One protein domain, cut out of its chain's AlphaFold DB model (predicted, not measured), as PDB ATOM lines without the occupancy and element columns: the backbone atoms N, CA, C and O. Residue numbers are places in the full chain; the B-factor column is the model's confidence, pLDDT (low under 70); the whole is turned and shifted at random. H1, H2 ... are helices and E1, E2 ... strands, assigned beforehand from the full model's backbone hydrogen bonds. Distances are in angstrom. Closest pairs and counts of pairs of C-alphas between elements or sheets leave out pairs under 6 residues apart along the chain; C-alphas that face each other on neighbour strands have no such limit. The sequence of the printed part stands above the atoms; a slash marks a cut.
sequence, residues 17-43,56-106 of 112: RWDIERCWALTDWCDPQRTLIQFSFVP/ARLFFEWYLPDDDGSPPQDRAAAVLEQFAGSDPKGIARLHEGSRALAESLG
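AT A GLANCE: This is residues 17 to 43 and 56 to 106 of the 112 residues of an uncharacterized protein of Streptomyces sp. 3211.3 (UniProt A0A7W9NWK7). A twisted sheet of four antiparallel strands makes a slab, with one long helix, H1, packed over one face at its E1 and E2 side; a short helix, H2, sits at one end of the sheet and only grazes it. The 78 printed residues run E1, E2, E3, H1, E4, H2, and the sheet's order is E1, E2, E3, E4. The class is mixed, helices and strands. The whole is compact, with a radius of gyration of the C-alphas of 12.8 A and spans of 38 by 29 by 18 A.

HOW THE PARTS SIT: E1, residues 20 to 27, and E2, residues 35 to 41, form an antiparallel hairpin at 163 degrees, with N 24 and O 38 2.7 A apart. E3, residues 58 to 63, is antiparallel to E2 at 162 degrees, with N 37 and O 62 2.8 A apart. H1, residues 72 to 85, is on the sheet at a height of 9.5 A, making two layers, a helix on one face of a sheet. It lies over E1 and, only just, with 3 of its C-alphas, over E2. It runs along the strands, at 25 degrees to E1 on the local plane. The closest C-alphas of H1 and E1 are those of Ala 76 and Ala 25, 6.0 A apart. E4, residues 93 to 97, is antiparallel to E3 at 150 degrees, with N 59 and O 96 2.7 A apart. H2, residues 99 to 104, only grazes the sheet with its residues 99 to 102, and is apart from H1. Every O i to N i+4 pair is within hydrogen-bond range in H2, and 9 of 10 in H1.

IN THESE COORDINATES: E1 begins at C-alpha 20, (-17.756, -8.729, -2.266), and is 20.1 A long; E2 is 19.8 A, E3 16.6 A and H1 20.7 A. H2 ends at C-alpha 104, (-11.422, -9.427, -17.643).

THE WHOLE: The C-alphas farthest apart, of Gly 69 and Ala 100, are 38.8 A apart. Residues 44 to 55 are not printed, and C-alphas 43 and 56 are 7.6 A apart across the cut. No link printed whole is long. The pLDDT is under 70 at residue 56 and residues 66 to 69.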
ATOM      1  N   ARG A  17     -23.921  -6.146  -3.003       74.88
ATOM      2  CA  ARG A  17     -24.243  -5.438  -4.254       74.88
ATOM      3  C   ARG A  17     -23.060  -5.398  -5.230       74.88
ATOM      4  O   ARG A  17     -23.276  -5.295  -6.432       74.88
ATOM      5  N   TRP A  18     -21.838  -5.439  -4.709       77.06
ATOM      6  CA  TRP A  18     -20.599  -5.330  -5.478       77.06
ATOM      7  C   TRP A  18     -19.892  -6.679  -5.686       77.06
ATOM      8  O   TRP A  18     -18.742  -6.683  -6.137       77.06
ATOM      9  N   ASP A  19     -20.564  -7.786  -5.342       78.12
ATOM     10  CA  ASP A  19     -20.045  -9.162  -5.308       78.12
ATOM     11  C   ASP A  19     -18.802  -9.323  -4.408       78.12
ATOM     12  O   ASP A  19     -17.865 -10.079  -4.689       78.12
ATOM     13  N   ILE A  20     -18.772  -8.574  -3.305       78.12
ATOM     14  CA  ILE A  20     -17.756  -8.729  -2.266       78.12
ATOM     15  C   ILE A  20     -18.209  -9.822  -1.304       78.12
ATOM     16  O   ILE A  20     -19.229  -9.687  -0.632       78.12
ATOM     17  N   GLU A  21     -17.418 -10.892  -1.208       75.62
ATOM     18  CA  GLU A  21     -17.690 -12.011  -0.299       75.62
ATOM     19  C   GLU A  21     -17.312 -11.659   1.145       75.62
ATOM     20  O   GLU A  21     -18.009 -12.025   2.090       75.62
ATOM     21  N   ARG A  22     -16.176 -10.977   1.336       73.50
ATOM     22  CA  ARG A  22     -15.631 -10.662   2.665       73.50
ATOM     23  C   ARG A  22     -14.928  -9.325   2.667       73.50
ATOM     24  O   ARG A  22     -14.253  -8.987   1.699       73.50
ATOM     25  N   CYS A  23     -15.034  -8.618   3.784       78.44
ATOM     26  CA  CYS A  23     -14.345  -7.364   4.046       78.44
ATOM     27  C   CYS A  23     -13.800  -7.368   5.478       78.44
ATOM     28  O   CYS A  23     -14.485  -7.781   6.414       78.44
ATOM     29  N   TRP A  24     -12.574  -6.887   5.645       77.31
ATOM     30  CA  TRP A  24     -11.847  -6.802   6.901       77.31
ATOM     31  C   TRP A  24     -11.265  -5.408   7.062       77.31
ATOM     32  O   TRP A  24     -10.626  -4.884   6.152       77.31
ATOM     33  N   ALA A  25     -11.445  -4.834   8.245       79.31
ATOM     34  CA  ALA A  25     -10.675  -3.681   8.677       79.31
ATOM     35  C   ALA A  25      -9.479  -4.177   9.484       79.31
ATOM     36  O   ALA A  25      -9.643  -4.821  10.522       79.31
ATOM     37  N   LEU A  26      -8.285  -3.905   8.980       76.88
ATOM     38  CA  LEU A  26      -7.020  -4.300   9.572       76.88
ATOM     39  C   LEU A  26      -6.222  -3.032   9.889       76.88
ATOM     40  O   LEU A  26      -6.372  -1.995   9.247       76.88
ATOM     41  N   THR A  27      -5.365  -3.106  10.894       77.94
ATOM     42  CA  THR A  27      -4.300  -2.118  11.089       77.94
ATOM     43  C   THR A  27      -3.038  -2.641  10.425       77.94
ATOM     44  O   THR A  27      -2.764  -3.842  10.506       77.94
ATOM     45  N   ASP A  28      -2.279  -1.764   9.774       75.19
ATOM     46  CA  ASP A  28      -1.004  -2.143   9.175       75.19
ATOM     47  C   ASP A  28      -0.045  -2.646  10.266       75.19
ATOM     48  O   ASP A  28       0.002  -2.124  11.383       75.19
ATOM     49  N   TRP A  29       0.694  -3.715   9.968       71.56
ATOM     50  CA  TRP A  29       1.594  -4.312  10.954       71.56
ATOM     51  C   TRP A  29       2.838  -3.438  11.197       71.56
ATOM     52  O   TRP A  29       3.371  -3.411  12.306       71.56
ATOM     53  N   CYS A  30       3.303  -2.704  10.187       76.50
ATOM     54  CA  CYS A  30       4.440  -1.801  10.322       76.50
ATOM     55  C   CYS A  30       4.034  -0.489  11.009       76.50
ATOM     56  O   CYS A  30       4.804   0.033  11.816       76.50
ATOM     57  N   ASP A  31       2.823   0.004  10.737       73.75
ATOM     58  CA  ASP A  31       2.284   1.218  11.346       73.75
ATOM     59  C   ASP A  31       0.860   1.009  11.907       73.75
ATOM     60  O   ASP A  31      -0.114   1.015  11.156       73.75
ATOM     61  N   PRO A  32       0.695   0.882  13.235       74.12
ATOM     62  CA  PRO A  32      -0.614   0.633  13.838       74.12
ATOM     63  C   PRO A  32      -1.573   1.833  13.770       74.12
ATOM     64  O   PRO A  32      -2.733   1.690  14.154       74.12
ATOM     65  N   GLN A  33      -1.119   3.011  13.319       73.19
ATOM     66  CA  GLN A  33      -2.002   4.155  13.065       73.19
ATOM     67  C   GLN A  33      -2.613   4.098  11.662       73.19
ATOM     68  O   GLN A  33      -3.710   4.612  11.431       73.19
ATOM     69  N   ARG A  34      -1.966   3.394  10.730       74.94
ATOM     70  CA  ARG A  34      -2.523   3.119   9.411       74.94
ATOM     71  C   ARG A  34      -3.588   2.044   9.498       74.94
ATOM     72  O   ARG A  34      -3.359   0.911   9.913       74.94
ATOM     73  N   THR A  35      -4.773   2.412   9.037       81.50
ATOM     74  CA  THR A  35      -5.875   1.475   8.837       81.50
ATOM     75  C   THR A  35      -5.892   1.068   7.375       81.50
ATOM     76  O   THR A  35      -5.801   1.921   6.491       81.50
ATOM     77  N   LEU A  36      -6.022  -0.225   7.113       83.25
ATOM     78  CA  LEU A  36      -6.244  -0.760   5.782       83.25
ATOM     79  C   LEU A  36      -7.544  -1.557   5.768       83.25
ATOM     80  O   LEU A  36      -7.865  -2.291   6.701       83.25
ATOM     81  N   ILE A  37      -8.307  -1.404   4.698       82.94
ATOM     82  CA  ILE A  37      -9.462  -2.248   4.427       82.94
ATOM     83  C   ILE A  37      -9.036  -3.275   3.394       82.94
ATOM     84  O   ILE A  37      -8.631  -2.904   2.295       82.94
ATOM     85  N   GLN A  38      -9.133  -4.551   3.745       84.69
ATOM     86  CA  GLN A  38      -8.916  -5.651   2.818       84.69
ATOM     87  C   GLN A  38     -10.256  -6.304   2.505       84.69
ATOM     88  O   GLN A  38     -11.047  -6.553   3.409       84.69
ATOM     89  N   PHE A  39     -10.536  -6.609   1.245       84.56
ATOM     90  CA  PHE A  39     -11.751  -7.333   0.876       84.56
ATOM     91  C   PHE A  39     -11.529  -8.259  -0.312       84.56
ATOM     92  O   PHE A  39     -10.645  -8.035  -1.138       84.56
ATOM     93  N   SER A  40     -12.336  -9.315  -0.395       83.62
ATOM     94  CA  SER A  40     -12.279 -10.298  -1.473       83.62
ATOM     95  C   SER A  40     -13.516 -10.233  -2.359       83.62
ATOM     96  O   SER A  40     -14.643 -10.350  -1.876       83.62
ATOM     97  N   PHE A  41     -13.289 -10.112  -3.661       81.56
ATOM     98  CA  PHE A  41     -14.296 -10.196  -4.711       81.56
ATOM     99  C   PHE A  41     -14.278 -11.588  -5.341       81.56
ATOM    100  O   PHE A  41     -13.208 -12.094  -5.707       81.56
ATOM    101  N   VAL A  42     -15.463 -12.174  -5.503       76.12
ATOM    102  CA  VAL A  42     -15.665 -13.439  -6.215       76.12
ATOM    103  C   VAL A  42     -16.794 -13.220  -7.216       76.12
ATOM    104  O   VAL A  42     -17.902 -12.883  -6.806       76.12
ATOM    105  N   PRO A  43     -16.548 -13.372  -8.526       70.44
ATOM    106  CA  PRO A  43     -17.586 -13.155  -9.515       70.44
ATOM    107  C   PRO A  43     -18.639 -14.272  -9.412       70.44
ATOM    108  O   PRO A  43     -18.273 -15.437  -9.234       70.44
ATOM    109  N   ALA A  56     -11.432 -18.208  -8.835       68.75
ATOM    110  CA  ALA A  56     -10.939 -16.922  -9.303       68.75
ATOM    111  C   ALA A  56     -11.448 -15.821  -8.363       68.75
ATOM    112  O   ALA A  56     -12.559 -15.322  -8.497       68.75
ATOM    113  N   ARG A  57     -10.621 -15.474  -7.382       76.69
ATOM    114  CA  ARG A  57     -10.877 -14.421  -6.401       76.69
ATOM    115  C   ARG A  57      -9.873 -13.296  -6.570       76.69
ATOM    116  O   ARG A  57      -8.725 -13.541  -6.952       76.69
ATOM    117  N   LEU A  58     -10.315 -12.080  -6.293       82.69
ATOM    118  CA  LEU A  58      -9.472 -10.893  -6.242       82.69
ATOM    119  C   LEU A  58      -9.485 -10.342  -4.825       82.69
ATOM    120  O   LEU A  58     -10.550 -10.146  -4.250       82.69
ATOM    121  N   PHE A  59      -8.309 -10.090  -4.282       84.00
ATOM    122  CA  PHE A  59      -8.092  -9.434  -3.008       84.00
ATOM    123  C   PHE A  59      -7.699  -7.994  -3.268       84.00
ATOM    124  O   PHE A  59      -6.719  -7.713  -3.961       84.00
ATOM    125  N   PHE A  60      -8.466  -7.084  -2.698       85.19
ATOM    126  CA  PHE A  60      -8.209  -5.662  -2.760       85.19
ATOM    127  C   PHE A  60      -7.801  -5.160  -1.393       85.19
ATOM    128  O   PHE A  60      -8.295  -5.635  -0.372       85.19
ATOM    129  N   GLU A  61      -6.934  -4.160  -1.400       86.12
ATOM    130  CA  GLU A  61      -6.491  -3.440  -0.227       86.12
ATOM    131  C   GLU A  61      -6.633  -1.945  -0.456       86.12
ATOM    132  O   GLU A  61      -6.267  -1.399  -1.502       86.12
ATOM    133  N   TRP A  62      -7.156  -1.262   0.550       82.88
ATOM    134  CA  TRP A  62      -7.248   0.179   0.555       82.88
ATOM    135  C   TRP A  62      -6.667   0.742   1.842       82.88
ATOM    136  O   TRP A  62      -7.209   0.533   2.925       82.88
ATOM    137  N   TYR A  63      -5.569   1.480   1.707       82.00
ATOM    138  CA  TYR A  63      -5.002   2.261   2.795       82.00
ATOM    139  C   TYR A  63      -5.823   3.522   3.018       82.00
ATOM    140  O   TYR A  63      -5.975   4.347   2.113       82.00
ATOM    141  N   LEU A  64      -6.327   3.666   4.238       79.12
ATOM    142  CA  LEU A  64      -7.109   4.820   4.629       79.12
ATOM    143  C   LEU A  64      -6.198   6.005   4.937       79.12
ATOM    144  O   LEU A  64      -5.193   5.827   5.633       79.12
ATOM    145  N   PRO A  65      -6.527   7.207   4.433       72.69
ATOM    146  CA  PRO A  65      -5.805   8.410   4.808       72.69
ATOM    147  C   PRO A  65      -5.962   8.668   6.311       72.69
ATOM    148  O   PRO A  65      -6.990   8.348   6.916       72.69
ATOM    149  N   ASP A  66      -4.921   9.239   6.915       68.19
ATOM    150  CA  ASP A  66      -4.979   9.678   8.305       68.19
ATOM    151  C   ASP A  66      -5.759  10.992   8.364       68.19
ATOM    152  O   ASP A  66      -5.215  12.041   8.027       68.19
ATOM    153  N   ASP A  67      -7.061  10.909   8.651       64.19
ATOM    154  CA  ASP A  67      -7.954  12.046   8.399       64.19
ATOM    155  C   ASP A  67      -8.067  13.026   9.576       64.19
ATOM    156  O   ASP A  67      -8.277  14.202   9.331       64.19
ATOM    157  N   ASP A  68      -7.874  12.600  10.834       63.06
ATOM    158  CA  ASP A  68      -7.860  13.534  11.987       63.06
ATOM    159  C   ASP A  68      -7.448  12.864  13.321       63.06
ATOM    160  O   ASP A  68      -7.843  13.281  14.408       63.06
ATOM    161  N   GLY A  69      -6.717  11.740  13.287       65.81
ATOM    162  CA  GLY A  69      -6.482  10.938  14.501       65.81
ATOM    163  C   GLY A  69      -7.687  10.100  14.962       65.81
ATOM    164  O   GLY A  69      -7.636   9.492  16.033       65.81
ATOM    165  N   SER A  70      -8.749  10.002  14.150       76.38
ATOM    166  CA  SER A  70      -9.890   9.109  14.405       76.38
ATOM    167  C   SER A  70      -9.429   7.665  14.628       76.38
ATOM    168  O   SER A  70      -8.519   7.217  13.927       76.38
ATOM    169  N   PRO A  71     -10.047   6.906  15.547       74.62
ATOM    170  CA  PRO A  71      -9.659   5.526  15.770       74.62
ATOM    171  C   PRO A  71      -9.932   4.661  14.525       74.62
ATOM    172  O   PRO A  71     -10.878   4.925  13.775       74.62
ATOM    173  N   PRO A  72      -9.130   3.605  14.303       70.81
ATOM    174  CA  PRO A  72      -9.181   2.779  13.095       70.81
ATOM    175  C   PRO A  72     -10.567   2.175  12.822       70.81
ATOM    176  O   PRO A  72     -10.982   2.066  11.670       70.81
ATOM    177  N   GLN A  73     -11.320   1.827  13.871       70.81
ATOM    178  CA  GLN A  73     -12.675   1.285  13.736       70.81
ATOM    179  C   GLN A  73     -13.664   2.302  13.155       70.81
ATOM    180  O   GLN A  73     -14.515   1.933  12.348       70.81
ATOM    181  N   ASP A  74     -13.546   3.572  13.539       77.06
ATOM    182  CA  ASP A  74     -14.445   4.638  13.086       77.06
ATOM    183  C   ASP A  74     -14.175   4.977  11.613       77.06
ATOM    184  O   ASP A  74     -15.095   5.077  10.800       77.06
ATOM    185  N   ARG A  75     -12.889   4.999  11.231       76.88
ATOM    186  CA  ARG A  75     -12.459   5.134   9.830       76.88
ATOM    187  C   ARG A  75     -13.015   4.000   8.969       76.88
ATOM    188  O   ARG A  75     -13.542   4.246   7.887       76.88
ATOM    189  N   ALA A  76     -12.936   2.762   9.458       74.25
ATOM    190  CA  ALA A  76     -13.489   1.609   8.759       74.25
ATOM    191  C   ALA A  76     -15.012   1.700   8.591       74.25
ATOM    192  O   ALA A  76     -15.523   1.412   7.511       74.25
ATOM    193  N   ALA A  77     -15.739   2.137   9.621       76.62
ATOM    194  CA  ALA A  77     -17.185   2.320   9.540       76.62
ATOM    195  C   ALA A  77     -17.571   3.379   8.492       76.62
ATOM    196  O   ALA A  77     -18.410   3.108   7.635       76.62
ATOM    197  N   ALA A  78     -16.902   4.537   8.492       79.31
ATOM    198  CA  ALA A  78     -17.142   5.607   7.519       79.31
ATOM    199  C   ALA A  78     -16.904   5.155   6.065       79.31
ATOM    200  O   ALA A  78     -17.580   5.585   5.132       79.31
ATOM    201  N   VAL A  79     -15.948   4.253   5.855       76.69
ATOM    202  CA  VAL A  79     -15.649   3.663   4.544       76.69
ATOM    203  C   VAL A  79     -16.714   2.681   4.100       76.69
ATOM    204  O   VAL A  79     -17.124   2.707   2.942       76.69
ATOM    205  N   LEU A  80     -17.185   1.833   5.012       75.44
ATOM    206  CA  LEU A  80     -18.282   0.919   4.716       75.44
ATOM    207  C   LEU A  80     -19.550   1.693   4.326       75.44
ATOM    208  O   LEU A  80     -20.271   1.263   3.427       75.44
ATOM    209  N   GLU A  81     -19.785   2.868   4.920       77.44
ATOM    210  CA  GLU A  81     -20.854   3.769   4.474       77.44
ATOM    211  C   GLU A  81     -20.601   4.329   3.066       77.44
ATOM    212  O   GLU A  81     -21.523   4.381   2.252       77.44
ATOM    213  N   GLN A  82     -19.357   4.675   2.716       75.50
ATOM    214  CA  GLN A  82     -19.015   5.078   1.345       75.50
ATOM    215  C   GLN A  82     -19.234   3.950   0.330       75.50
ATOM    216  O   GLN A  82     -19.703   4.216  -0.778       75.50
ATOM    217  N   PHE A  83     -18.967   2.696   0.700       75.50
ATOM    218  CA  PHE A  83     -19.207   1.534  -0.162       75.50
ATOM    219  C   PHE A  83     -20.697   1.329  -0.467       75.50
ATOM    220  O   PHE A  83     -21.040   0.712  -1.474       75.50
ATOM    221  N   ALA A  84     -21.610   1.877   0.339       74.69
ATOM    222  CA  ALA A  84     -23.032   1.882  -0.002       74.69
ATOM    223  C   ALA A  84     -23.353   2.806  -1.197       74.69
ATOM    224  O   ALA A  84     -24.309   2.550  -1.935       74.69
ATOM    225  N   GLY A  85     -22.562   3.867  -1.396       77.12
ATOM    226  CA  GLY A  85     -22.752   4.863  -2.454       77.12
ATOM    227  C   GLY A  85     -21.842   4.693  -3.675       77.12
ATOM    228  O   GLY A  85     -22.258   5.028  -4.784       77.12
ATOM    229  N   SER A  86     -20.636   4.155  -3.489       78.94
ATOM    230  CA  SER A  86     -19.581   4.080  -4.506       78.94
ATOM    231  C   SER A  86     -19.007   2.674  -4.628       78.94
ATOM    232  O   SER A  86     -18.875   1.969  -3.632       78.94
ATOM    233  N   ASP A  87     -18.615   2.290  -5.848       79.31
ATOM    234  CA  ASP A  87     -17.978   0.995  -6.085       79.31
ATOM    235  C   ASP A  87     -16.589   0.947  -5.410       79.31
ATOM    236  O   ASP A  87     -15.699   1.736  -5.757       79.31
ATOM    237  N   PRO A  88     -16.371   0.026  -4.459       77.06
ATOM    238  CA  PRO A  88     -15.120  -0.080  -3.713       77.06
ATOM    239  C   PRO A  88     -13.917  -0.480  -4.577       77.06
ATOM    240  O   PRO A  88     -12.784  -0.146  -4.230       77.06
ATOM    241  N   LYS A  89     -14.120  -1.148  -5.724       74.50
ATOM    242  CA  LYS A  89     -13.023  -1.562  -6.620       74.50
ATOM    243  C   LYS A  89     -12.408  -0.369  -7.361       74.50
ATOM    244  O   LYS A  89     -11.282  -0.472  -7.833       74.50
ATOM    245  N   GLY A  90     -13.117   0.762  -7.444       75.56
ATOM    246  CA  GLY A  90     -12.605   2.003  -8.038       75.56
ATOM    247  C   GLY A  90     -11.640   2.790  -7.144       75.56
ATOM    248  O   GLY A  90     -10.869   3.608  -7.646       75.56
ATOM    249  N   ILE A  91     -11.676   2.552  -5.832       74.69
ATOM    250  CA  ILE A  91     -10.873   3.271  -4.826       74.69
ATOM    251  C   ILE A  91      -9.843   2.373  -4.139       74.69
ATOM    252  O   ILE A  91      -8.779   2.853  -3.744       74.69
ATOM    253  N   ALA A  92     -10.116   1.073  -4.044       80.31
ATOM    254  CA  ALA A  92      -9.166   0.100  -3.537       80.31
ATOM    255  C   ALA A  92      -8.159  -0.328  -4.608       80.31
ATOM    256  O   ALA A  92      -8.441  -0.330  -5.807       80.31
ATOM    257  N   ARG A  93      -6.968  -0.730  -4.169       81.69
ATOM    258  CA  ARG A  93      -5.945  -1.300  -5.043       81.69
ATOM    259  C   ARG A  93      -6.065  -2.810  -5.049       81.69
ATOM    260  O   ARG A  93      -6.273  -3.422  -4.009       81.69
ATOM    261  N   LEU A  94      -5.910  -3.414  -6.219       81.88
ATOM    262  CA  LEU A  94      -5.797  -4.860  -6.320       81.88
ATOM    263  C   LEU A  94      -4.456  -5.295  -5.716       81.88
ATOM    264  O   LEU A  94      -3.410  -4.877  -6.206       81.88
ATOM    265  N   HIS A  95      -4.507  -6.104  -4.662       80.06
ATOM    266  CA  HIS A  95      -3.334  -6.626  -3.962       80.06
ATOM    267  C   HIS A  95      -2.925  -7.996  -4.507       80.06
ATOM    268  O   HIS A  95      -1.772  -8.220  -4.858       80.06
ATOM    269  N   GLU A  96      -3.884  -8.916  -4.616       76.50
ATOM    270  CA  GLU A  96      -3.628 -10.297  -5.019       76.50
ATOM    271  C   GLU A  96      -4.844 -10.876  -5.750       76.50
ATOM    272  O   GLU A  96      -5.960 -10.384  -5.622       76.50
ATOM    273  N   GLY A  97      -4.658 -11.941  -6.524       76.69
ATOM    274  CA  GLY A  97      -5.764 -12.717  -7.071       76.69
ATOM    275  C   GLY A  97      -5.496 -13.263  -8.462       76.69
ATOM    276  O   GLY A  97      -4.360 -13.340  -8.928       76.69
ATOM    277  N   SER A  98      -6.567 -13.655  -9.147       76.94
ATOM    278  CA  SER A  98      -6.471 -14.134 -10.525       76.94
ATOM    279  C   SER A  98      -6.246 -12.973 -11.495       76.94
ATOM    280  O   SER A  98      -7.165 -12.209 -11.789       76.94
ATOM    281  N   ARG A  99      -5.037 -12.871 -12.060       74.50
ATOM    282  CA  ARG A  99      -4.715 -11.868 -13.089       74.50
ATOM    283  C   ARG A  99      -5.702 -11.897 -14.261       74.50
ATOM    284  O   ARG A  99      -6.165 -10.845 -14.683       74.50
ATOM    285  N   ALA A 100      -6.078 -13.089 -14.726       75.00
ATOM    286  CA  ALA A 100      -7.036 -13.246 -15.821       75.00
ATOM    287  C   ALA A 100      -8.415 -12.652 -15.482       75.00
ATOM    288  O   ALA A 100      -9.071 -12.069 -16.344       75.00
ATOM    289  N   LEU A 101      -8.846 -12.759 -14.221       77.06
ATOM    290  CA  LEU A 101     -10.083 -12.141 -13.747       77.06
ATOM    291  C   LEU A 101      -9.943 -10.617 -13.647       77.06
ATOM    292  O   LEU A 101     -10.832  -9.899 -14.092       77.06
ATOM    293  N   ALA A 102      -8.824 -10.119 -13.121       77.38
ATOM    294  CA  ALA A 102      -8.554  -8.684 -13.057       77.38
ATOM    295  C   ALA A 102      -8.546  -8.035 -14.452       77.38
ATOM    296  O   ALA A 102      -9.210  -7.023 -14.661       77.38
ATOM    297  N   GLU A 103      -7.872  -8.662 -15.422       77.62
ATOM    298  CA  GLU A 103      -7.841  -8.224 -16.823       77.62
ATOM    299  C   GLU A 103      -9.241  -8.273 -17.457       77.62
ATOM    300  O   GLU A 103      -9.632  -7.336 -18.150       77.62
ATOM    301  N   SER A 104     -10.034  -9.311 -17.161       77.00
ATOM    302  CA  SER A 104     -11.422  -9.427 -17.643       77.00
ATOM    303  C   SER A 104     -12.346  -8.340 -17.085       77.00
ATOM    304  O   SER A 104     -13.298  -7.942 -17.750       77.00
ATOM    305  N   LEU A 105     -12.059  -7.833 -15.883       74.75
ATOM    306  CA  LEU A 105     -12.774  -6.718 -15.257       74.75
ATOM    307  C   LEU A 105     -12.222  -5.342 -15.668       74.75
ATOM    308  O   LEU A 105     -12.733  -4.321 -15.212       74.75
ATOM    309  N   GLY A 106     -11.177  -5.295 -16.504       75.25
ATOM    310  CA  GLY A 106     -10.512  -4.050 -16.894       75.25
ATOM    311  C   GLY A 106      -9.763  -3.368 -15.746       75.25
ATOM    312  O   GLY A 106      -9.477  -2.173 -15.816       75.25
TER     313      GLY A 106